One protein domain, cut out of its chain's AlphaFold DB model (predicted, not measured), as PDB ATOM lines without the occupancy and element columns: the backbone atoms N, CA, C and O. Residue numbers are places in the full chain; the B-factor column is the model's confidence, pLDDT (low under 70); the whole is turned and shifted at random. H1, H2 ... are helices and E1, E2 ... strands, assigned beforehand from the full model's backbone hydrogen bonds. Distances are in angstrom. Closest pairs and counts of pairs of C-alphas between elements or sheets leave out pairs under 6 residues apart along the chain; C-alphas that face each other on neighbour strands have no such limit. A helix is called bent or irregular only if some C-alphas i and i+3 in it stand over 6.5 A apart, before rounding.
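Overview. This is residues 14 to 168 of the 260 residues of the protein "Lysine--tRNA ligase" of Methanomassiliicoccales archaeon (UniProt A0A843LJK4). Two long helices, H3 and H7, run nearly opposite ways through the middle with a gap between them, and shorter helices cross them on both sides: H1, H2 and H4 on one side, H5 and H6 on the other. H5 bridges the gap by packing on both long helices, while H1 packs on H7 and H2 packs on H3. The printed part has 155 residues with seven named helices and one named strand, in the order H1, H2, E1, H3, H4, H5, H6, H7; the class is mostly helix, and the helix packing is mostly crossed. It is compact, with a radius of gyration of the C-alphas of 16.2 A and spans of 47 by 40 by 25 A.

Along the chain. H7, the longest helix, is residues 143 to 162, 29.0 A from C-alpha 143 at (20.444, 11.211, 39.100) to C-alpha 162 at (-7.463, 17.406, 44.073). H3 is residues 63 to 80, 25.5 A long. H5, residues 112 to 121, is 14.7 A long, and H6, residues 125 to 135, is 15.2 A. H4, residues 85 to 96, is 17.9 A long and irregular, but only just: C-alphas 86 and 89 are 7.0 A apart. H1 is residues 31 to 37, with C-alpha 31 at (-1.305, 17.181, 56.815), and H2 is residues 40 to 48. E1, residues 56 to 58, pairs with no named strand.

Arrangement. H7 touches H5 with its residues 152 to 160 alone, about perpendicular at 74 degrees; the closest C-alphas, of Val 116 and Val 156, are 6.0 A apart. H7 touches H1 with residues 154 to 159 alone, closest at C-alphas of Ile 37 and Cys 155, 4.2 A. H3 and H7 are near each other, with 5 pairs of C-alphas within 10 A. H5 touches H3 at Leu 65 and Tyr 112, their closest C-alphas, 6.3 A apart. H5 also touches H6, where the closest C-alphas, of Val 118 and Ala 128, are 5.9 A apart. H2 touches H3, about perpendicular at 89 degrees, with C-alphas of Val 42 and Val 68 closest at 6.2 A. H4 touches H3, closest at C-alphas of Tyr 78 and Leu 91, 6.2 A, and H2, closest at Leu 48 and Ala 93, 5.3 A. E1 and H3 meet only through their link. H4 and H7 are apart. Every O i to N i+4 pair is within hydrogen-bond range in H1, H3, H6 and H7; the counts are 4 of 5 in H2, 6 of 8 in H4 and 4 of 6 in H5.

Size, cuts and confidence. The two C-alphas farthest apart, of Ser 24 and Pro 139, are 49.7 A apart. The printed part has no cut. The link H4 to H5, residues 97 to 111, is long. Mean pLDDT of the printed part is 89.4; residues 17 to 28 are under 70.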
ATOM      1  N   GLN A  14      -3.929  28.731  59.487       85.50
ATOM      2  CA  GLN A  14      -5.314  28.957  59.083       85.50
ATOM      3  C   GLN A  14      -5.455  28.933  57.561       85.50
ATOM      4  O   GLN A  14      -4.483  29.124  56.837       85.50
ATOM      5  N   PHE A  15      -6.664  28.695  57.053       80.31
ATOM      6  CA  PHE A  15      -6.896  28.753  55.614       80.31
ATOM      7  C   PHE A  15      -7.020  30.202  55.159       80.31
ATOM      8  O   PHE A  15      -7.843  30.966  55.683       80.31
ATOM      9  N   LYS A  16      -6.261  30.556  54.121       78.00
ATOM     10  CA  LYS A  16      -6.326  31.878  53.499       78.00
ATOM     11  C   LYS A  16      -7.772  32.209  53.113       78.00
ATOM     12  O   LYS A  16      -8.414  31.483  52.357       78.00
ATOM     13  N   GLY A  17      -8.307  33.293  53.673       69.50
ATOM     14  CA  GLY A  17      -9.672  33.767  53.407       69.50
ATOM     15  C   GLY A  17     -10.814  32.939  54.020       69.50
ATOM     16  O   GLY A  17     -11.972  33.293  53.811       69.50
ATOM     17  N   ARG A  18     -10.527  31.865  54.773       63.66
ATOM     18  CA  ARG A  18     -11.547  31.029  55.446       63.66
ATOM     19  C   ARG A  18     -11.377  30.928  56.967       63.66
ATOM     20  O   ARG A  18     -12.246  30.357  57.623       63.66
ATOM     21  N   GLY A  19     -10.317  31.511  57.530       61.88
ATOM     22  CA  GLY A  19     -10.049  31.492  58.970       61.88
ATOM     23  C   GLY A  19      -9.542  30.130  59.458       61.88
ATOM     24  O   GLY A  19      -9.012  29.334  58.679       61.88
ATOM     25  N   GLN A  20      -9.667  29.870  60.763       59.72
ATOM     26  CA  GLN A  20      -9.126  28.664  61.402       59.72
ATOM     27  C   GLN A  20      -9.714  27.367  60.816       59.72
ATOM     28  O   GLN A  20     -10.873  27.309  60.400       59.72
ATOM     29  N   MET A  21      -8.905  26.302  60.797       57.50
ATOM     30  CA  MET A  21      -9.302  25.002  60.252       57.50
ATOM     31  C   MET A  21     -10.406  24.348  61.100       57.50
ATOM     32  O   MET A  21     -10.133  23.674  62.092       57.50
ATOM     33  N   HIS A  22     -11.667  24.490  60.686       51.00
ATOM     34  CA  HIS A  22     -12.789  23.747  61.261       51.00
ATOM     35  C   HIS A  22     -13.180  22.580  60.348       51.00
ATOM     36  O   HIS A  22     -13.415  22.757  59.156       51.00
ATOM     37  N   LYS A  23     -13.298  21.368  60.914       44.59
ATOM     38  CA  LYS A  23     -13.657  20.127  60.189       44.59
ATOM     39  C   LYS A  23     -15.001  20.179  59.433       44.59
ATOM     40  O   LYS A  23     -15.297  19.261  58.677       44.59
ATOM     41  N   SER A  24     -15.820  21.211  59.634       43.09
ATOM     42  CA  SER A  24     -17.215  21.281  59.190       43.09
ATOM     43  C   SER A  24     -17.471  22.056  57.887       43.09
ATOM     44  O   SER A  24     -18.627  22.142  57.486       43.09
ATOM     45  N   THR A  25     -16.459  22.627  57.218       45.88
ATOM     46  CA  THR A  25     -16.660  23.545  56.067       45.88
ATOM     47  C   THR A  25     -16.312  22.991  54.675       45.88
ATOM     48  O   THR A  25     -16.435  23.720  53.693       45.88
ATOM     49  N   GLY A  26     -15.979  21.701  54.547       47.22
ATOM     50  CA  GLY A  26     -15.790  21.029  53.247       47.22
ATOM     51  C   GLY A  26     -14.375  21.150  52.659       47.22
ATOM     52  O   GLY A  26     -13.768  22.217  52.698       47.22
ATOM     53  N   ASN A  27     -13.867  20.013  52.149       52.75
ATOM     54  CA  ASN A  27     -12.490  19.727  51.701       52.75
ATOM     55  C   ASN A  27     -11.394  20.362  52.569       52.75
ATOM     56  O   ASN A  27     -10.694  21.292  52.173       52.75
ATOM     57  N   VAL A  28     -11.247  19.818  53.777       65.75
ATOM     58  CA  VAL A  28     -10.130  20.137  54.666       65.75
ATOM     59  C   VAL A  28      -8.879  19.466  54.116       65.75
ATOM     60  O   VAL A  28      -8.828  18.241  54.047       65.75
ATOM     61  N   VAL A  29      -7.875  20.259  53.753       78.25
ATOM     62  CA  VAL A  29      -6.542  19.737  53.427       78.25
ATOM     63  C   VAL A  29      -5.947  19.155  54.701       78.25
ATOM     64  O   VAL A  29      -5.779  19.864  55.696       78.25
ATOM     65  N   THR A  30      -5.678  17.855  54.702       86.50
ATOM     66  CA  THR A  30      -5.005  17.189  55.819       86.50
ATOM     67  C   THR A  30      -3.495  17.425  55.755       86.50
ATOM     68  O   THR A  30      -2.950  17.801  54.719       86.50
ATOM     69  N   GLY A  31      -2.773  17.158  56.849       85.88
ATOM     70  CA  GLY A  31      -1.305  17.181  56.815       85.88
ATOM     71  C   GLY A  31      -0.723  16.193  55.794       85.88
ATOM     72  O   GLY A  31       0.294  16.476  55.166       85.88
ATOM     73  N   THR A  32      -1.401  15.063  55.573       89.75
ATOM     74  CA  THR A  32      -1.045  14.102  54.524       89.75
ATOM     75  C   THR A  32      -1.246  14.698  53.135       89.75
ATOM     76  O   THR A  32      -0.344  14.598  52.312       89.75
ATOM     77  N   ASP A  33      -2.371  15.371  52.888       91.69
ATOM     78  CA  ASP A  33      -2.614  16.042  51.605       91.69
ATOM     79  C   ASP A  33      -1.561  17.120  51.335       91.69
ATOM     80  O   ASP A  33      -0.999  17.165  50.245       91.69
ATOM     81  N   ALA A  34      -1.222  17.930  52.346       92.75
ATOM     82  CA  ALA A  34      -0.189  18.957  52.236       92.75
ATOM     83  C   ALA A  34       1.171  18.370  51.809       92.75
ATOM     84  O   ALA A  34       1.828  18.926  50.930       92.75
ATOM     85  N   LEU A  35       1.562  17.221  52.376       92.88
ATOM     86  CA  LEU A  35       2.786  16.496  52.008       92.88
ATOM     87  C   LEU A  35       2.718  15.847  50.621       92.88
ATOM     88  O   LEU A  35       3.751  15.677  49.974       92.88
ATOM     89  N   LEU A  36       1.525  15.464  50.163       95.12
ATOM     90  CA  LEU A  36       1.342  14.906  48.825       95.12
ATOM     91  C   LEU A  36       1.433  15.985  47.748       95.12
ATOM     92  O   LEU A  36       1.953  15.693  46.678       95.12
ATOM     93  N   ILE A  37       0.967  17.209  48.012       95.38
ATOM     94  CA  ILE A  37       0.891  18.288  47.006       95.38
ATOM     95  C   ILE A  37       2.060  19.277  47.049       95.38
ATOM     96  O   ILE A  37       2.246  20.046  46.105       95.38
ATOM     97  N   THR A  38       2.849  19.263  48.124       95.75
ATOM     98  CA  THR A  38       3.987  20.167  48.332       95.75
ATOM     99  C   THR A  38       5.239  19.359  48.664       95.75
ATOM    100  O   THR A  38       5.186  18.524  49.569       95.75
ATOM    101  N   PRO A  39       6.389  19.604  48.007       95.31
ATOM    102  CA  PRO A  39       7.636  18.956  48.398       95.31
ATOM    103  C   PRO A  39       7.935  19.189  49.886       95.31
ATOM    104  O   PRO A  39       7.815  20.310  50.374       95.31
ATOM    105  N   ALA A  40       8.342  18.145  50.613       94.06
ATOM    106  CA  ALA A  40       8.485  18.215  52.072       94.06
ATOM    107  C   ALA A  40       9.398  19.360  52.574       94.06
ATOM    108  O   ALA A  40       8.984  20.049  53.509       94.06
ATOM    109  N   PRO A  41      10.565  19.647  51.954       95.94
ATOM    110  CA  PRO A  41      11.377  20.806  52.341       95.94
ATOM    111  C   PRO A  41      10.659  22.142  52.120       95.94
ATOM    112  O   PRO A  41      10.777  23.049  52.935       95.94
ATOM    113  N   VAL A  42       9.851  22.258  51.062       96.94
ATOM    114  CA  VAL A  42       9.063  23.470  50.791       96.94
ATOM    115  C   VAL A  42       7.972  23.647  51.848       96.94
ATOM    116  O   VAL A  42       7.769  24.753  52.346       96.94
ATOM    117  N   LEU A  43       7.294  22.563  52.239       95.38
ATOM    118  CA  LEU A  43       6.284  22.615  53.297       95.38
ATOM    119  C   LEU A  43       6.909  23.024  54.641       95.38
ATOM    120  O   LEU A  43       6.369  23.894  55.322       95.38
ATOM    121  N   ALA A  44       8.068  22.464  54.999       95.75
ATOM    122  CA  ALA A  44       8.797  22.873  56.200       95.75
ATOM    123  C   ALA A  44       9.216  24.353  56.136       95.75
ATOM    124  O   ALA A  44       8.957  25.111  57.072       95.75
ATOM    125  N   PHE A  45       9.774  24.792  55.005       97.31
ATOM    126  CA  PHE A  45      10.150  26.188  54.772       97.31
ATOM    127  C   PHE A  45       8.960  27.146  54.911       97.31
ATOM    128  O   PHE A  45       9.086  28.203  55.531       97.31
ATOM    129  N   SER A  46       7.785  26.754  54.408       95.12
ATOM    130  CA  SER A  46       6.555  27.551  54.495       95.12
ATOM    131  C   SER A  46       6.152  27.901  55.928       95.12
ATOM    132  O   SER A  46       5.553  28.953  56.149       95.12
ATOM    133  N   VAL A  47       6.522  27.044  56.887       94.06
ATOM    134  CA  VAL A  47       6.278  27.241  58.316       94.06
ATOM    135  C   VAL A  47       7.429  28.006  58.962       94.06
ATOM    136  O   VAL A  47       7.208  29.006  59.639       94.06
ATOM    137  N   LEU A  48       8.664  27.565  58.718       94.62
ATOM    138  CA  LEU A  48       9.865  28.066  59.395       94.62
ATOM    139  C   LEU A  48      10.242  29.504  59.023       94.62
ATOM    140  O   LEU A  48      10.975  30.150  59.768       94.62
ATOM    141  N   ARG A  49       9.745  30.019  57.895       93.25
ATOM    142  CA  ARG A  49       9.977  31.408  57.473       93.25
ATOM    143  C   ARG A  49       9.202  32.449  58.290       93.25
ATOM    144  O   ARG A  49       9.420  33.647  58.112       93.25
ATOM    145  N   TYR A  50       8.270  32.019  59.141       91.50
ATOM    146  CA  TYR A  50       7.491  32.903  60.002       91.50
ATOM    147  C   TYR A  50       7.990  32.859  61.445       91.50
ATOM    148  O   TYR A  50       8.378  31.815  61.964       91.50
ATOM    149  N   ASN A  51       7.921  34.007  62.122       89.06
ATOM    150  CA  ASN A  51       8.039  34.040  63.575       89.06
ATOM    151  C   ASN A  51       6.876  33.223  64.183       89.06
ATOM    152  O   ASN A  51       5.741  33.446  63.753       89.06
ATOM    153  N   PRO A  52       7.122  32.331  65.165       88.50
ATOM    154  CA  PRO A  52       6.081  31.525  65.807       88.50
ATOM    155  C   PRO A  52       4.863  32.316  66.300       88.50
ATOM    156  O   PRO A  52       3.759  31.790  66.286       88.50
ATOM    157  N   GLU A  53       5.028  33.584  66.681       89.44
ATOM    158  CA  GLU A  53       3.939  34.462  67.140       89.44
ATOM    159  C   GLU A  53       3.035  34.988  66.006       89.44
ATOM    160  O   GLU A  53       2.130  35.788  66.246       89.44
ATOM    161  N   ARG A  54       3.279  34.599  64.748       90.19
ATOM    162  CA  ARG A  54       2.461  34.992  63.595       90.19
ATOM    163  C   ARG A  54       1.638  33.820  63.086       90.19
ATOM    164  O   ARG A  54       2.154  32.725  62.889       90.19
ATOM    165  N   HIS A  55       0.370  34.090  62.788       88.19
ATOM    166  CA  HIS A  55      -0.466  33.137  62.070       88.19
ATOM    167  C   HIS A  55       0.077  32.894  60.659       88.19
ATOM    168  O   HIS A  55       0.653  33.788  60.029       88.19
ATOM    169  N   ILE A  56      -0.152  31.685  60.156       90.44
ATOM    170  CA  ILE A  56       0.244  31.282  58.808       90.44
ATOM    171  C   ILE A  56      -1.014  31.083  57.977       90.44
ATOM    172  O   ILE A  56      -1.840  30.225  58.288       90.44
ATOM    173  N   ASP A  57      -1.133  31.849  56.896       89.25
ATOM    174  CA  ASP A  57      -2.196  31.670  55.914       89.25
ATOM    175  C   ASP A  57      -1.793  30.595  54.904       89.25
ATOM    176  O   ASP A  57      -1.002  30.826  53.988       89.25
ATOM    177  N   TYR A  58      -2.361  29.407  55.073       90.19
ATOM    178  CA  TYR A  58      -2.175  28.285  54.174       90.19
ATOM    179  C   TYR A  58      -3.205  28.318  53.041       90.19
ATOM    180  O   TYR A  58      -4.419  28.383  53.267       90.19
ATOM    181  N   ASP A  59      -2.713  28.264  51.808       91.31
ATOM    182  CA  ASP A  59      -3.513  28.223  50.587       91.31
ATOM    183  C   ASP A  59      -3.117  26.983  49.764       91.31
ATOM    184  O   ASP A  59      -2.055  26.982  49.138       91.31
ATOM    185  N   PRO A  60      -3.950  25.923  49.767       90.44
ATOM    186  CA  PRO A  60      -3.676  24.679  49.045       90.44
ATOM    187  C   PRO A  60      -3.886  24.798  47.529       90.44
ATOM    188  O   PRO A  60      -3.559  23.869  46.794       90.44
ATOM    189  N   GLY A  61      -4.469  25.904  47.058       91.75
ATOM    190  CA  GLY A  61      -4.687  26.175  45.645       91.75
ATOM    191  C   GLY A  61      -3.445  26.808  45.031       91.75
ATOM    192  O   GLY A  61      -2.378  26.199  44.966       91.75
ATOM    193  N   MET A  62      -3.579  28.053  44.575       91.38
ATOM    194  CA  MET A  62      -2.495  28.766  43.892       91.38
ATOM    195  C   MET A  62      -1.312  29.092  44.810       91.38
ATOM    196  O   MET A  62      -0.184  29.166  44.322       91.38
ATOM    197  N   GLY A  63      -1.540  29.209  46.124       93.06
ATOM    198  CA  GLY A  63      -0.480  29.464  47.099       93.06
ATOM    199  C   GLY A  63       0.632  28.413  47.116       93.06
ATOM    200  O   GLY A  63       1.772  28.759  47.423       93.06
ATOM    201  N   ILE A  64       0.355  27.169  46.699       94.94
ATOM    202  CA  ILE A  64       1.391  26.137  46.529       94.94
ATOM    203  C   ILE A  64       2.399  26.536  45.446       94.94
ATOM    204  O   ILE A  64       3.601  26.341  45.611       94.94
ATOM    205  N   LEU A  65       1.937  27.135  44.347       94.62
ATOM    206  CA  LEU A  65       2.836  27.593  43.287       94.62
ATOM    207  C   LEU A  65       3.680  28.783  43.753       94.62
ATOM    208  O   LEU A  65       4.838  28.907  43.367       94.62
ATOM    209  N   ASP A  66       3.105  29.654  44.582       95.19
ATOM    210  CA  ASP A  66       3.802  30.824  45.115       95.19
ATOM    211  C   ASP A  66       4.898  30.428  46.108       95.19
ATOM    212  O   ASP A  66       6.020  30.919  46.003       95.19
ATOM    213  N   ILE A  67       4.604  29.509  47.035       96.31
ATOM    214  CA  ILE A  67       5.581  29.100  48.051       96.31
ATOM    215  C   ILE A  67       6.727  28.274  47.467       96.31
ATOM    216  O   ILE A  67       7.858  28.412  47.927       96.31
ATOM    217  N   VAL A  68       6.471  27.451  46.442       97.12
ATOM    218  CA  VAL A  68       7.548  26.731  45.747       97.12
ATOM    219  C   VAL A  68       8.433  27.712  44.979       97.12
ATOM    220  O   VAL A  68       9.649  27.618  45.082       97.12
ATOM    221  N   ASP A  69       7.855  28.684  44.266       95.75
ATOM    222  CA  ASP A  69       8.646  29.693  43.549       95.75
ATOM    223  C   ASP A  69       9.463  30.574  44.516       95.75
ATOM    224  O   ASP A  69      10.564  31.010  44.181       95.75
ATOM    225  N   GLU A  70       8.946  30.860  45.714       96.06
ATOM    226  CA  GLU A  70       9.701  31.570  46.747       96.06
ATOM    227  C   GLU A  70      10.824  30.710  47.334       96.06
ATOM    228  O   GLU A  70      11.954  31.185  47.445       96.06
ATOM    229  N   TYR A  71      10.544  29.443  47.649       97.44
ATOM    230  CA  TYR A  71      11.560  28.490  48.091       97.44
ATOM    231  C   TYR A  71      12.689  28.364  47.062       97.44
ATOM    232  O   TYR A  71      13.855  28.475  47.432       97.44
ATOM    233  N   ASP A  72      12.357  28.200  45.777       96.94
ATOM    234  CA  ASP A  72      13.343  28.064  44.700       96.94
ATOM    235  C   ASP A  72      14.234  29.318  44.613       96.94
ATOM    236  O   ASP A  72      15.452  29.207  44.464       96.94
ATOM    237  N   LYS A  73      13.662  30.521  44.781       95.62
ATOM    238  CA  LYS A  73      14.435  31.776  44.832       95.62
ATOM    239  C   LYS A  73      15.394  31.821  46.017       95.62
ATOM    240  O   LYS A  73      16.544  32.216  45.838       95.62
ATOM    241  N   VAL A  74      14.937  31.433  47.207       96.81
ATOM    242  CA  VAL A  74      15.777  31.409  48.415       96.81
ATOM    243  C   VAL A  74      16.873  30.351  48.291       96.81
ATOM    244  O   VAL A  74      18.016  30.615  48.650       96.81
ATOM    245  N   GLU A  75      16.568  29.189  47.715       96.81
ATOM    246  CA  GLU A  75      17.550  28.147  47.417       96.81
ATOM    247  C   GLU A  75      18.602  28.642  46.410       96.81
ATOM    248  O   GLU A  75      19.802  28.491  46.638       96.81
ATOM    249  N   ALA A  76      18.186  29.323  45.339       95.88
ATOM    250  CA  ALA A  76      19.110  29.933  44.387       95.88
ATOM    251  C   ALA A  76      20.005  30.988  45.054       95.88
ATOM    252  O   ALA A  76      21.208  31.022  44.796       95.88
ATOM    253  N   LEU A  77      19.439  31.820  45.929       95.56
ATOM    254  CA  LEU A  77      20.177  32.823  46.695       95.56
ATOM    255  C   LEU A  77      21.182  32.177  47.663       95.56
ATOM    256  O   LEU A  77      22.309  32.656  47.786       95.56
ATOM    257  N   TYR A  78      20.804  31.070  48.307       95.62
ATOM    258  CA  TYR A  78      21.675  30.310  49.204       95.62
ATOM    259  C   TYR A  78      22.936  29.817  48.486       95.62
ATOM    260  O   TYR A  78      24.047  30.012  48.975       95.62
ATOM    261  N   PHE A  79      22.774  29.210  47.306       95.56
ATOM    262  CA  PHE A  79      23.894  28.629  46.561       95.56
ATOM    263  C   PHE A  79      24.704  29.649  45.758       95.56
ATOM    264  O   PHE A  79      25.920  29.496  45.636       95.56
ATOM    265  N   ASN A  80      24.060  30.677  45.204       94.94
ATOM    266  CA  ASN A  80      24.735  31.671  44.364       94.94
ATOM    267  C   ASN A  80      25.278  32.863  45.169       94.94
ATOM    268  O   ASN A  80      26.077  33.645  44.649       94.94
ATOM    269  N   GLY A  81      24.867  33.005  46.431       89.50
ATOM    270  CA  GLY A  81      25.173  34.163  47.262       89.50
ATOM    271  C   GLY A  81      24.417  35.421  46.825       89.50
ATOM    272  O   GLY A  81      23.501  35.376  46.007       89.50
ATOM    273  N   GLY A  82      24.811  36.568  47.382       81.12
ATOM    274  CA  GLY A  82      24.174  37.861  47.099       81.12
ATOM    275  C   GLY A  82      23.032  38.236  48.043       81.12
ATOM    276  O   GLY A  82      22.378  39.245  47.804       81.12
ATOM    277  N   ALA A  83      22.829  37.462  49.112       85.62
ATOM    278  CA  ALA A  83      21.817  37.754  50.117       85.62
ATOM    279  C   ALA A  83      22.140  39.017  50.918       85.62
ATOM    280  O   ALA A  83      23.262  39.177  51.418       85.62
ATOM    281  N   ASP A  84      21.144  39.882  51.079       89.12
ATOM    282  CA  ASP A  84      21.232  41.022  51.981       89.12
ATOM    283  C   ASP A  84      20.928  40.625  53.442       89.12
ATOM    284  O   ASP A  84      20.657  39.470  53.778       89.12
ATOM    285  N   GLU A  85      21.020  41.587  54.363       87.50
ATOM    286  CA  GLU A  85      20.751  41.327  55.781       87.50
ATOM    287  C   GLU A  85      19.294  40.910  56.050       87.50
ATOM    288  O   GLU A  85      19.045  40.160  56.993       87.50
ATOM    289  N   LYS A  86      18.344  41.344  55.215       88.19
ATOM    290  CA  LYS A  86      16.914  41.041  55.366       88.19
ATOM    291  C   LYS A  86      16.587  39.613  54.936       88.19
ATOM    292  O   LYS A  86      15.595  39.053  55.395       88.19
ATOM    293  N   GLU A  87      17.415  39.021  54.081       91.62
ATOM    294  CA  GLU A  87      17.243  37.659  53.572       91.62
ATOM    295  C   GLU A  87      17.887  36.596  54.475       91.62
ATOM    296  O   GLU A  87      17.624  35.405  54.303       91.62
ATOM    297  N   ARG A  88      18.685  36.991  55.480       91.75
ATOM    298  CA  ARG A  88      19.384  36.054  56.383       91.75
ATOM    299  C   ARG A  88      18.448  35.086  57.099       91.75
ATOM    300  O   ARG A  88      18.751  33.896  57.171       91.75
ATOM    301  N   ASP A  89      17.315  35.575  57.593       93.38
ATOM    302  CA  ASP A  89      16.337  34.730  58.283       93.38
ATOM    303  C   ASP A  89      15.704  33.712  57.322       93.38
ATOM    304  O   ASP A  89      15.495  32.557  57.691       93.38
ATOM    305  N   LEU A  90      15.475  34.099  56.060       95.50
ATOM    306  CA  LEU A  90      14.960  33.195  55.025       95.50
ATOM    307  C   LEU A  90      15.984  32.127  54.645       95.50
ATOM    308  O   LEU A  90      15.625  30.955  54.535       95.50
ATOM    309  N   LEU A  91      17.260  32.497  54.501       96.12
ATOM    310  CA  LEU A  91      18.330  31.524  54.277       96.12
ATOM    311  C   LEU A  91      18.420  30.531  55.437       96.12
ATOM    312  O   LEU A  91      18.528  29.326  55.214       96.12
ATOM    313  N   ARG A  92      18.307  31.011  56.682       95.56
ATOM    314  CA  ARG A  92      18.319  30.131  57.851       95.56
ATOM    315  C   ARG A  92      17.103  29.205  57.889       95.56
ATOM    316  O   ARG A  92      17.245  28.027  58.213       95.56
ATOM    317  N   ALA A  93      15.922  29.710  57.540       96.75
ATOM    318  CA  ALA A  93      14.718  28.895  57.411       96.75
ATOM    319  C   ALA A  93      14.880  27.819  56.324       96.75
ATOM    320  O   ALA A  93      14.490  26.675  56.548       96.75
ATOM    321  N   TYR A  94      15.500  28.154  55.186       97.38
ATOM    322  CA  TYR A  94      15.826  27.195  54.127       97.38
ATOM    323  C   TYR A  94      16.732  26.069  54.636       97.38
ATOM    324  O   TYR A  94      16.419  24.901  54.403       97.38
ATOM    325  N   GLU A  95      17.802  26.392  55.369       96.31
ATOM    326  CA  GLU A  95      18.710  25.387  55.943       96.31
ATOM    327  C   GLU A  95      17.987  24.438  56.902       96.31
ATOM    328  O   GLU A  95      18.137  23.219  56.811       96.31
ATOM    329  N   LEU A  96      17.186  24.996  57.817       96.69
ATOM    330  CA  LEU A  96      16.428  24.231  58.811       96.69
ATOM    331  C   LEU A  96      15.329  23.369  58.180       96.69
ATOM    332  O   LEU A  96      14.953  22.344  58.746       96.69
ATOM    333  N   ALA A  97      14.823  23.771  57.017       97.38
ATOM    334  CA  ALA A  97      13.798  23.040  56.288       97.38
ATOM    335  C   ALA A  97      14.322  21.763  55.606       97.38
ATOM    336  O   ALA A  97      13.507  20.969  55.137       97.38
ATOM    337  N   GLN A  98      15.643  21.541  55.548       95.44
ATOM    338  CA  GLN A  98      16.233  20.370  54.896       95.44
ATOM    339  C   GLN A  98      16.315  19.167  55.853       95.44
ATOM    340  O   GLN A  98      17.167  19.155  56.745       95.44
ATOM    341  N   PRO A  99      15.517  18.095  55.659       87.56
ATOM    342  CA  PRO A  99      15.468  16.978  56.610       87.56
ATOM    343  C   PRO A  99      16.787  16.202  56.732       87.56
ATOM    344  O   PRO A  99      17.061  15.595  57.763       87.56
ATOM    345  N   SER A 100      17.594  16.202  55.669       89.69
ATOM    346  CA  SER A 100      18.870  15.478  55.587       89.69
ATOM    347  C   SER A 100      20.074  16.415  55.465       89.69
ATOM    348  O   SER A 100      21.161  15.971  55.103       89.69
ATOM    349  N   GLY A 101      19.888  17.700  55.779       92.75
ATOM    350  CA  GLY A 101      20.876  18.746  55.531       92.75
ATOM    351  C   GLY A 101      20.816  19.300  54.106       92.75
ATOM    352  O   GLY A 101      20.157  18.751  53.222       92.75
ATOM    353  N   VAL A 102      21.483  20.436  53.907       93.88
ATOM    354  CA  VAL A 102      21.525  21.133  52.618       93.88
ATOM    355  C   VAL A 102      22.336  20.329  51.601       93.88
ATOM    356  O   VAL A 102      23.351  19.720  51.940       93.88
ATOM    357  N   ARG A 103      21.883  20.333  50.341       92.00
ATOM    358  CA  ARG A 103      22.591  19.697  49.223       92.00
ATOM    359  C   ARG A 103      23.961  20.337  49.001       92.00
ATOM    360  O   ARG A 103      24.199  21.484  49.361       92.00
ATOM    361  N   SER A 104      24.859  19.606  48.347       92.50
ATOM    362  CA  SER A 104      26.202  20.105  48.024       92.50
ATOM    363  C   SER A 104      26.219  21.139  46.892       92.50
ATOM    364  O   SER A 104      27.203  21.860  46.739       92.50
ATOM    365  N   ARG A 105      25.147  21.214  46.096       93.88
ATOM    366  CA  ARG A 105      24.978  22.149  44.978       93.88
ATOM    367  C   ARG A 105      23.505  22.496  44.771       93.88
ATOM    368  O   ARG A 105      22.623  21.752  45.199       93.88
ATOM    369  N   LEU A 106      23.272  23.581  44.034       94.50
ATOM    370  CA  LEU A 106      21.950  23.969  43.552       94.50
ATOM    371  C   LEU A 106      21.370  22.852  42.660       94.50
ATOM    372  O   LEU A 106      22.018  22.493  41.667       94.50
ATOM    373  N   PRO A 107      20.194  22.282  42.992       92.94
ATOM    374  CA  PRO A 107      19.536  21.313  42.124       92.94
ATOM    375  C   PRO A 107      18.960  21.983  40.868       92.94
ATOM    376  O   PRO A 107      18.834  23.205  40.780       92.94
ATOM    377  N   LEU A 108      18.559  21.174  39.891       92.88
ATOM    378  CA  LEU A 108      17.834  21.640  38.714       92.88
ATOM    379  C   LEU A 108      16.492  22.267  39.124       92.88
ATOM    380  O   LEU A 108      15.532  21.577  39.478       92.88
ATOM    381  N   GLN A 109      16.400  23.587  38.993       91.44
ATOM    382  CA  GLN A 109      15.182  24.335  39.280       91.44
ATOM    383  C   GLN A 109      14.347  24.530  38.016       91.44
ATOM    384  O   GLN A 109      14.507  25.484  37.257       91.44
ATOM    385  N   VAL A 110      13.413  23.607  37.793       92.75
ATOM    386  CA  VAL A 110      12.328  23.826  36.831       92.75
ATOM    387  C   VAL A 110      11.284  24.747  37.471       92.75
ATOM    388  O   VAL A 110      10.809  24.405  38.556       92.75
ATOM    389  N   PRO A 111      10.867  25.858  36.832       91.94
ATOM    390  CA  PRO A 111       9.782  26.687  37.351       91.94
ATOM    391  C   PRO A 111       8.535  25.845  37.632       91.94
ATOM    392  O   PRO A 111       8.074  25.101  36.759       91.94
ATOM    393  N   TYR A 112       7.952  25.953  38.825       94.12
ATOM    394  CA  TYR A 112       6.913  25.007  39.246       94.12
ATOM    395  C   TYR A 112       5.648  25.111  38.379       94.12
ATOM    396  O   TYR A 112       5.042  24.110  37.998       94.12
ATOM    397  N   ARG A 113       5.320  26.328  37.932       91.19
ATOM    398  CA  ARG A 113       4.258  26.602  36.945       91.19
ATOM    399  C   ARG A 113       4.499  25.939  35.581       91.19
ATOM    400  O   ARG A 113       3.538  25.604  34.887       91.19
ATOM    401  N   HIS A 114       5.757  25.732  35.185       91.69
ATOM    402  CA  HIS A 114       6.082  24.961  33.980       91.69
ATOM    403  C   HIS A 114       5.801  23.477  34.197       91.69
ATOM    404  O   HIS A 114       5.156  22.854  33.358       91.69
ATOM    405  N   LEU A 115       6.178  22.926  35.359       94.69
ATOM    406  CA  LEU A 115       5.861  21.536  35.710       94.69
ATOM    407  C   LEU A 115       4.354  21.260  35.701       94.69
ATOM    408  O   LEU A 115       3.953  20.192  35.250       94.69
ATOM    409  N   VAL A 116       3.522  22.223  36.110       94.12
ATOM    410  CA  VAL A 116       2.052  22.138  35.985       94.12
ATOM    411  C   VAL A 116       1.610  21.939  34.533       94.12
ATOM    412  O   VAL A 116       0.701  21.153  34.274       94.12
ATOM    413  N   SER A 117       2.252  22.616  33.579       92.31
ATOM    414  CA  SER A 117       1.935  22.460  32.151       92.31
ATOM    415  C   SER A 117       2.446  21.123  31.613       92.31
ATOM    416  O   SER A 117       1.719  20.410  30.929       92.31
ATOM    417  N   VAL A 118       3.676  20.747  31.974       93.81
ATOM    418  CA  VAL A 118       4.286  19.471  31.574       93.81
ATOM    419  C   VAL A 118       3.478  18.279  32.091       93.81
ATOM    420  O   VAL A 118       3.238  17.340  31.336       93.81
ATOM    421  N   ALA A 119       3.010  18.320  33.341       94.88
ATOM    422  CA  ALA A 119       2.233  17.244  33.954       94.88
ATOM    423  C   ALA A 119       0.870  17.006  33.285       94.88
ATOM    424  O   ALA A 119       0.365  15.891  33.353       94.88
ATOM    425  N   GLN A 120       0.292  18.029  32.646       92.75
ATOM    426  CA  GLN A 120      -0.971  17.923  31.902       92.75
ATOM    427  C   GLN A 120      -0.783  17.432  30.458       92.75
ATOM    428  O   GLN A 120      -1.757  17.087  29.798       92.75
ATOM    429  N   ILE A 121       0.455  17.424  29.956       90.06
ATOM    430  CA  ILE A 121       0.790  17.027  28.580       90.06
ATOM    431  C   ILE A 121       1.457  15.651  28.541       90.06
ATOM    432  O   ILE A 121       1.311  14.923  27.562       90.06
ATOM    433  N   ALA A 122       2.212  15.300  29.584       92.38
ATOM    434  CA  ALA A 122       2.949  14.050  29.668       92.38
ATOM    435  C   ALA A 122       2.400  13.127  30.766       92.38
ATOM    436  O   ALA A 122       2.556  13.379  31.967       92.38
ATOM    437  N   ASP A 123       1.861  11.990  30.331       88.38
ATOM    438  CA  ASP A 123       1.294  10.970  31.219       88.38
ATOM    439  C   ASP A 123       2.368  10.233  32.036       88.38
ATOM    440  O   ASP A 123       2.142   9.843  33.181       88.38
ATOM    441  N   THR A 124       3.570  10.065  31.474       95.50
ATOM    442  CA  THR A 124       4.681   9.338  32.109       95.50
ATOM    443  C   THR A 124       5.761  10.280  32.629       95.50
ATOM    444  O   THR A 124       5.819  11.462  32.279       95.50
ATOM    445  N   PHE A 125       6.617   9.788  33.526       95.75
ATOM    446  CA  PHE A 125       7.759  10.567  34.012       95.75
ATOM    447  C   PHE A 125       8.795  10.780  32.898       95.75
ATOM    448  O   PHE A 125       9.288  11.887  32.707       95.75
ATOM    449  N   GLU A 126       9.044   9.750  32.096       95.62
ATOM    450  CA  GLU A 126       9.959   9.775  30.955       95.62
ATOM    451  C   GLU A 126       9.484  10.772  29.890       95.62
ATOM    452  O   GLU A 126      10.287  11.532  29.345       95.62
ATOM    453  N   GLY A 127       8.170  10.824  29.641       94.94
ATOM    454  CA  GLY A 127       7.559  11.819  28.764       94.94
ATOM    455  C   GLY A 127       7.768  13.242  29.283       94.94
ATOM    456  O   GLY A 127       8.177  14.118  28.522       94.94
ATOM    457  N   ALA A 128       7.570  13.467  30.586       95.38
ATOM    458  CA  ALA A 128       7.792  14.772  31.205       95.38
ATOM    459  C   ALA A 128       9.260  15.214  31.090       95.38
ATOM    460  O   ALA A 128       9.538  16.355  30.719       95.38
ATOM    461  N   VAL A 129      10.204  14.298  31.322       95.56
ATOM    462  CA  VAL A 129      11.644  14.547  31.148       95.56
ATOM    463  C   VAL A 129      11.969  14.896  29.696       95.56
ATOM    464  O   VAL A 129      12.681  15.869  29.452       95.56
ATOM    465  N   ALA A 130      11.415  14.171  28.719       92.50
ATOM    466  CA  ALA A 130      11.619  14.470  27.301       92.50
ATOM    467  C   ALA A 130      11.094  15.866  26.914       92.50
ATOM    468  O   ALA A 130      11.758  16.598  26.174       92.50
ATOM    469  N   VAL A 131       9.929  16.262  27.441       91.81
ATOM    470  CA  VAL A 131       9.371  17.611  27.255       91.81
ATOM    471  C   VAL A 131      10.283  18.671  27.877       91.81
ATOM    472  O   VAL A 131      10.550  19.691  27.242       91.81
ATOM    473  N   LEU A 132      10.795  18.447  29.088       92.62
ATOM    474  CA  LEU A 132      11.677  19.394  29.778       92.62
ATOM    475  C   LEU A 132      13.017  19.569  29.064       92.62
ATOM    476  O   LEU A 132      13.413  20.704  28.806       92.62
ATOM    477  N   LYS A 133      13.668  18.471  28.658       91.06
ATOM    478  CA  LYS A 133      14.920  18.523  27.885       91.06
ATOM    479  C   LYS A 133      14.778  19.379  26.626       91.06
ATOM    480  O   LYS A 133      15.642  20.206  26.351       91.06
ATOM    481  N   ARG A 134      13.660  19.229  25.902       86.62
ATOM    482  CA  ARG A 134      13.345  20.038  24.714       86.62
ATOM    483  C   ARG A 134      13.023  21.494  25.063       86.62
ATOM    484  O   ARG A 134      13.584  22.393  24.456       86.62
ATOM    485  N   SER A 135      12.100  21.721  25.998       84.00
ATOM    486  CA  SER A 135      11.522  23.049  26.284       84.00
ATOM    487  C   SER A 135      12.429  23.986  27.086       84.00
ATOM    488  O   SER A 135      12.155  25.185  27.160       84.00
ATOM    489  N   MET A 136      13.480  23.448  27.708       85.56
ATOM    490  CA  MET A 136      14.445  24.196  28.517       85.56
ATOM    491  C   MET A 136      15.891  24.040  28.028       85.56
ATOM    492  O   MET A 136      16.804  24.491  28.712       85.56
ATOM    493  N   SER A 137      16.112  23.393  26.878       84.56
ATOM    494  CA  SER A 137      17.453  23.137  26.327       84.56
ATOM    495  C   SER A 137      18.397  22.414  27.309       84.56
ATOM    496  O   SER A 137      19.585  22.722  27.377       84.56
ATOM    497  N   ILE A 138      17.883  21.449  28.083       83.75
ATOM    498  CA  ILE A 138      18.667  20.698  29.081       83.75
ATOM    499  C   ILE A 138      19.173  19.389  28.447       83.75
ATOM    500  O   ILE A 138      18.361  18.494  28.195       83.75
ATOM    501  N   PRO A 139      20.487  19.225  28.191       76.25
ATOM    502  CA  PRO A 139      21.004  18.018  27.541       76.25
ATOM    503  C   PRO A 139      20.946  16.791  28.467       76.25
ATOM    504  O   PRO A 139      20.457  15.718  28.088       76.25
ATOM    505  N   GLU A 140      21.372  16.961  29.718       88.44
ATOM    506  CA  GLU A 140      21.451  15.906  30.725       88.44
ATOM    507  C   GLU A 140      20.919  16.392  32.073       88.44
ATOM    508  O   GLU A 140      21.026  17.566  32.417       88.44
ATOM    509  N   ILE A 141      20.317  15.467  32.819       92.56
ATOM    510  CA  ILE A 141      19.808  15.685  34.172       92.56
ATOM    511  C   ILE A 141      20.500  14.640  35.040       92.56
ATOM    512  O   ILE A 141      20.477  13.457  34.699       92.56
ATOM    513  N   SER A 142      21.145  15.076  36.121       93.75
ATOM    514  CA  SER A 142      21.827  14.171  37.049       93.75
ATOM    515  C   SER A 142      20.833  13.244  37.766       93.75
ATOM    516  O   SER A 142      19.647  13.554  37.851       93.75
ATOM    517  N   GLU A 143      21.304  12.129  38.330       94.06
ATOM    518  CA  GLU A 143      20.444  11.211  39.100       94.06
ATOM    519  C   GLU A 143      19.764  11.907  40.290       94.06
ATOM    520  O   GLU A 143      18.570  11.731  40.521       94.06
ATOM    521  N   GLU A 144      20.494  12.766  41.002       91.75
ATOM    522  CA  GLU A 144      19.954  13.554  42.115       91.75
ATOM    523  C   GLU A 144      18.845  14.511  41.650       91.75
ATOM    524  O   GLU A 144      17.783  14.594  42.270       91.75
ATOM    525  N   ASP A 145      19.058  15.198  40.524       95.25
ATOM    526  CA  ASP A 145      18.066  16.113  39.953       95.25
ATOM    527  C   ASP A 145      16.850  15.363  39.400       95.25
ATOM    528  O   ASP A 145      15.732  15.878  39.448       95.25
ATOM    529  N   MET A 146      17.039  14.133  38.914       96.38
ATOM    530  CA  MET A 146      15.948  13.260  38.485       96.38
ATOM    531  C   MET A 146      15.045  12.871  39.655       96.38
ATOM    532  O   MET A 146      13.823  12.919  39.509       96.38
ATOM    533  N   GLU A 147      15.607  12.551  40.822       94.12
ATOM    534  CA  GLU A 147      14.812  12.253  42.020       94.12
ATOM    535  C   GLU A 147      14.048  13.484  42.524       94.12
ATOM    536  O   GLU A 147      12.848  13.401  42.808       94.12
ATOM    537  N   VAL A 148      14.694  14.658  42.542       94.19
ATOM    538  CA  VAL A 148      14.024  15.930  42.873       94.19
ATOM    539  C   VAL A 148      12.882  16.210  41.895       94.19
ATOM    540  O   VAL A 148      11.757  16.506  42.308       94.19
ATOM    541  N   LEU A 149      13.136  16.079  40.593       96.56
ATOM    542  CA  LEU A 149      12.138  16.305  39.552       96.56
ATOM    543  C   LEU A 149      10.957  15.337  39.681       96.56
ATOM    544  O   LEU A 149       9.804  15.754  39.567       96.56
ATOM    545  N   LYS A 150      11.227  14.058  39.955       96.75
ATOM    546  CA  LYS A 150      10.202  13.029  40.161       96.75
ATOM    547  C   LYS A 150       9.312  13.357  41.353       96.75
ATOM    548  O   LYS A 150       8.088  13.287  41.232       96.75
ATOM    549  N   GLN A 151       9.904  13.774  42.474       95.44
ATOM    550  CA  GLN A 151       9.151  14.215  43.646       95.44
ATOM    551  C   GLN A 151       8.259  15.415  43.310       95.44
ATOM    552  O   GLN A 151       7.055  15.375  43.568       95.44
ATOM    553  N   ARG A 152       8.819  16.458  42.685       97.31
ATOM    554  CA  ARG A 152       8.071  17.671  42.314       97.31
ATOM    555  C   ARG A 152       6.927  17.361  41.348       97.31
ATOM    556  O   ARG A 152       5.821  17.851  41.546       97.31
ATOM    557  N   LEU A 153       7.157  16.512  40.346       97.31
ATOM    558  CA  LEU A 153       6.124  16.128  39.382       97.31
ATOM    559  C   LEU A 153       5.000  15.315  40.035       97.31
ATOM    560  O   LEU A 153       3.829  15.523  39.721       97.31
ATOM    561  N   ASN A 154       5.333  14.422  40.972       97.19
ATOM    562  CA  ASN A 154       4.328  13.705  41.754       97.19
ATOM    563  C   ASN A 154       3.483  14.674  42.587       97.19
ATOM    564  O   ASN A 154       2.261  14.532  42.599       97.19
ATOM    565  N   CYS A 155       4.102  15.676  43.216       97.69
ATOM    566  CA  CYS A 155       3.374  16.706  43.953       97.69
ATOM    567  C   CYS A 155       2.419  17.498  43.057       97.69
ATOM    568  O   CYS A 155       1.236  17.624  43.373       97.69
ATOM    569  N   VAL A 156       2.896  17.943  41.894       97.25
ATOM    570  CA  VAL A 156       2.073  18.632  40.891       97.25
ATOM    571  C   VAL A 156       0.890  17.773  40.439       97.25
ATOM    572  O   VAL A 156      -0.221  18.284  40.341       97.25
ATOM    573  N   ARG A 157       1.090  16.473  40.192       96.44
ATOM    574  CA  ARG A 157       0.010  15.560  39.777       96.44
ATOM    575  C   ARG A 157      -1.052  15.385  40.864       96.44
ATOM    576  O   ARG A 157      -2.239  15.445  40.558       96.44
ATOM    577  N   HIS A 158      -0.651  15.221  42.126       95.69
ATOM    578  CA  HIS A 158      -1.608  15.167  43.240       95.69
ATOM    579  C   HIS A 158      -2.366  16.489  43.390       95.69
ATOM    580  O   HIS A 158      -3.581  16.484  43.578       95.69
ATOM    581  N   TRP A 159      -1.666  17.615  43.251       95.69
ATOM    582  CA  TRP A 159      -2.268  18.941  43.308       95.69
ATOM    583  C   TRP A 159      -3.295  19.154  42.187       95.69
ATOM    584  O   TRP A 159      -4.428  19.536  42.473       95.69
ATOM    585  N   LEU A 160      -2.942  18.825  40.938       93.69
ATOM    586  CA  LEU A 160      -3.828  18.894  39.769       93.69
ATOM    587  C   LEU A 160      -5.114  18.080  39.949       93.69
ATOM    588  O   LEU A 160      -6.183  18.534  39.554       93.69
ATOM    589  N   ASN A 161      -5.015  16.906  40.573       91.62
ATOM    590  CA  ASN A 161      -6.151  16.002  40.740       91.62
ATOM    591  C   ASN A 161      -7.126  16.414  41.854       91.62
ATOM    592  O   ASN A 161      -8.270  15.961  41.835       91.62
ATOM    593  N   ALA A 162      -6.690  17.206  42.840       87.31
ATOM    594  CA  ALA A 162      -7.463  17.406  44.073       87.31
ATOM    595  C   ALA A 162      -7.647  18.867  44.517       87.31
ATOM    596  O   ALA A 162      -8.637  19.166  45.188       87.31
ATOM    597  N   PHE A 163      -6.731  19.775  44.167       89.62
ATOM    598  CA  PHE A 163      -6.696  21.136  44.734       89.62
ATOM    599  C   PHE A 163      -6.515  22.249  43.701       89.62
ATOM    600  O   PHE A 163      -6.792  23.412  44.001       89.62
ATOM    601  N   ALA A 164      -6.056  21.915  42.495       89.12
ATOM    602  CA  ALA A 164      -5.866  22.881  41.431       89.12
ATOM    603  C   ALA A 164      -7.201  23.528  41.016       89.12
ATOM    604  O   ALA A 164      -8.186  22.820  40.789       89.12
ATOM    605  N   PRO A 165      -7.257  24.865  40.884       87.31
ATOM    606  CA  PRO A 165      -8.439  25.527  40.353       87.31
ATOM    607  C   PRO A 165      -8.637  25.181  38.872       87.31
ATOM    608  O   PRO A 165      -7.678  24.978  38.129       87.31
ATOM    609  N   GLU A 166      -9.882  25.192  38.401       83.25
ATOM    610  CA  GLU A 166     -10.216  24.861  37.005       83.25
ATOM    611  C   GLU A 166      -9.485  25.746  35.975       83.25
ATOM    612  O   GLU A 166      -9.222  25.334  34.844       83.25
ATOM    613  N   GLU A 167      -9.114  26.958  36.385       81.75
ATOM    614  CA  GLU A 167      -8.396  27.951  35.584       81.75
ATOM    615  C   GLU A 167      -7.001  27.491  35.134       81.75
ATOM    616  O   GLU A 167      -6.521  27.944  34.093       81.75
ATOM    617  N   VAL A 168      -6.343  26.602  35.891       84.88
ATOM    618  CA  VAL A 168      -5.027  26.060  35.503       84.88
ATOM    619  C   VAL A 168      -5.128  24.810  34.634       84.88
ATOM    620  O   VAL A 168      -4.128  24.407  34.034       84.88
TER     621      VAL A 168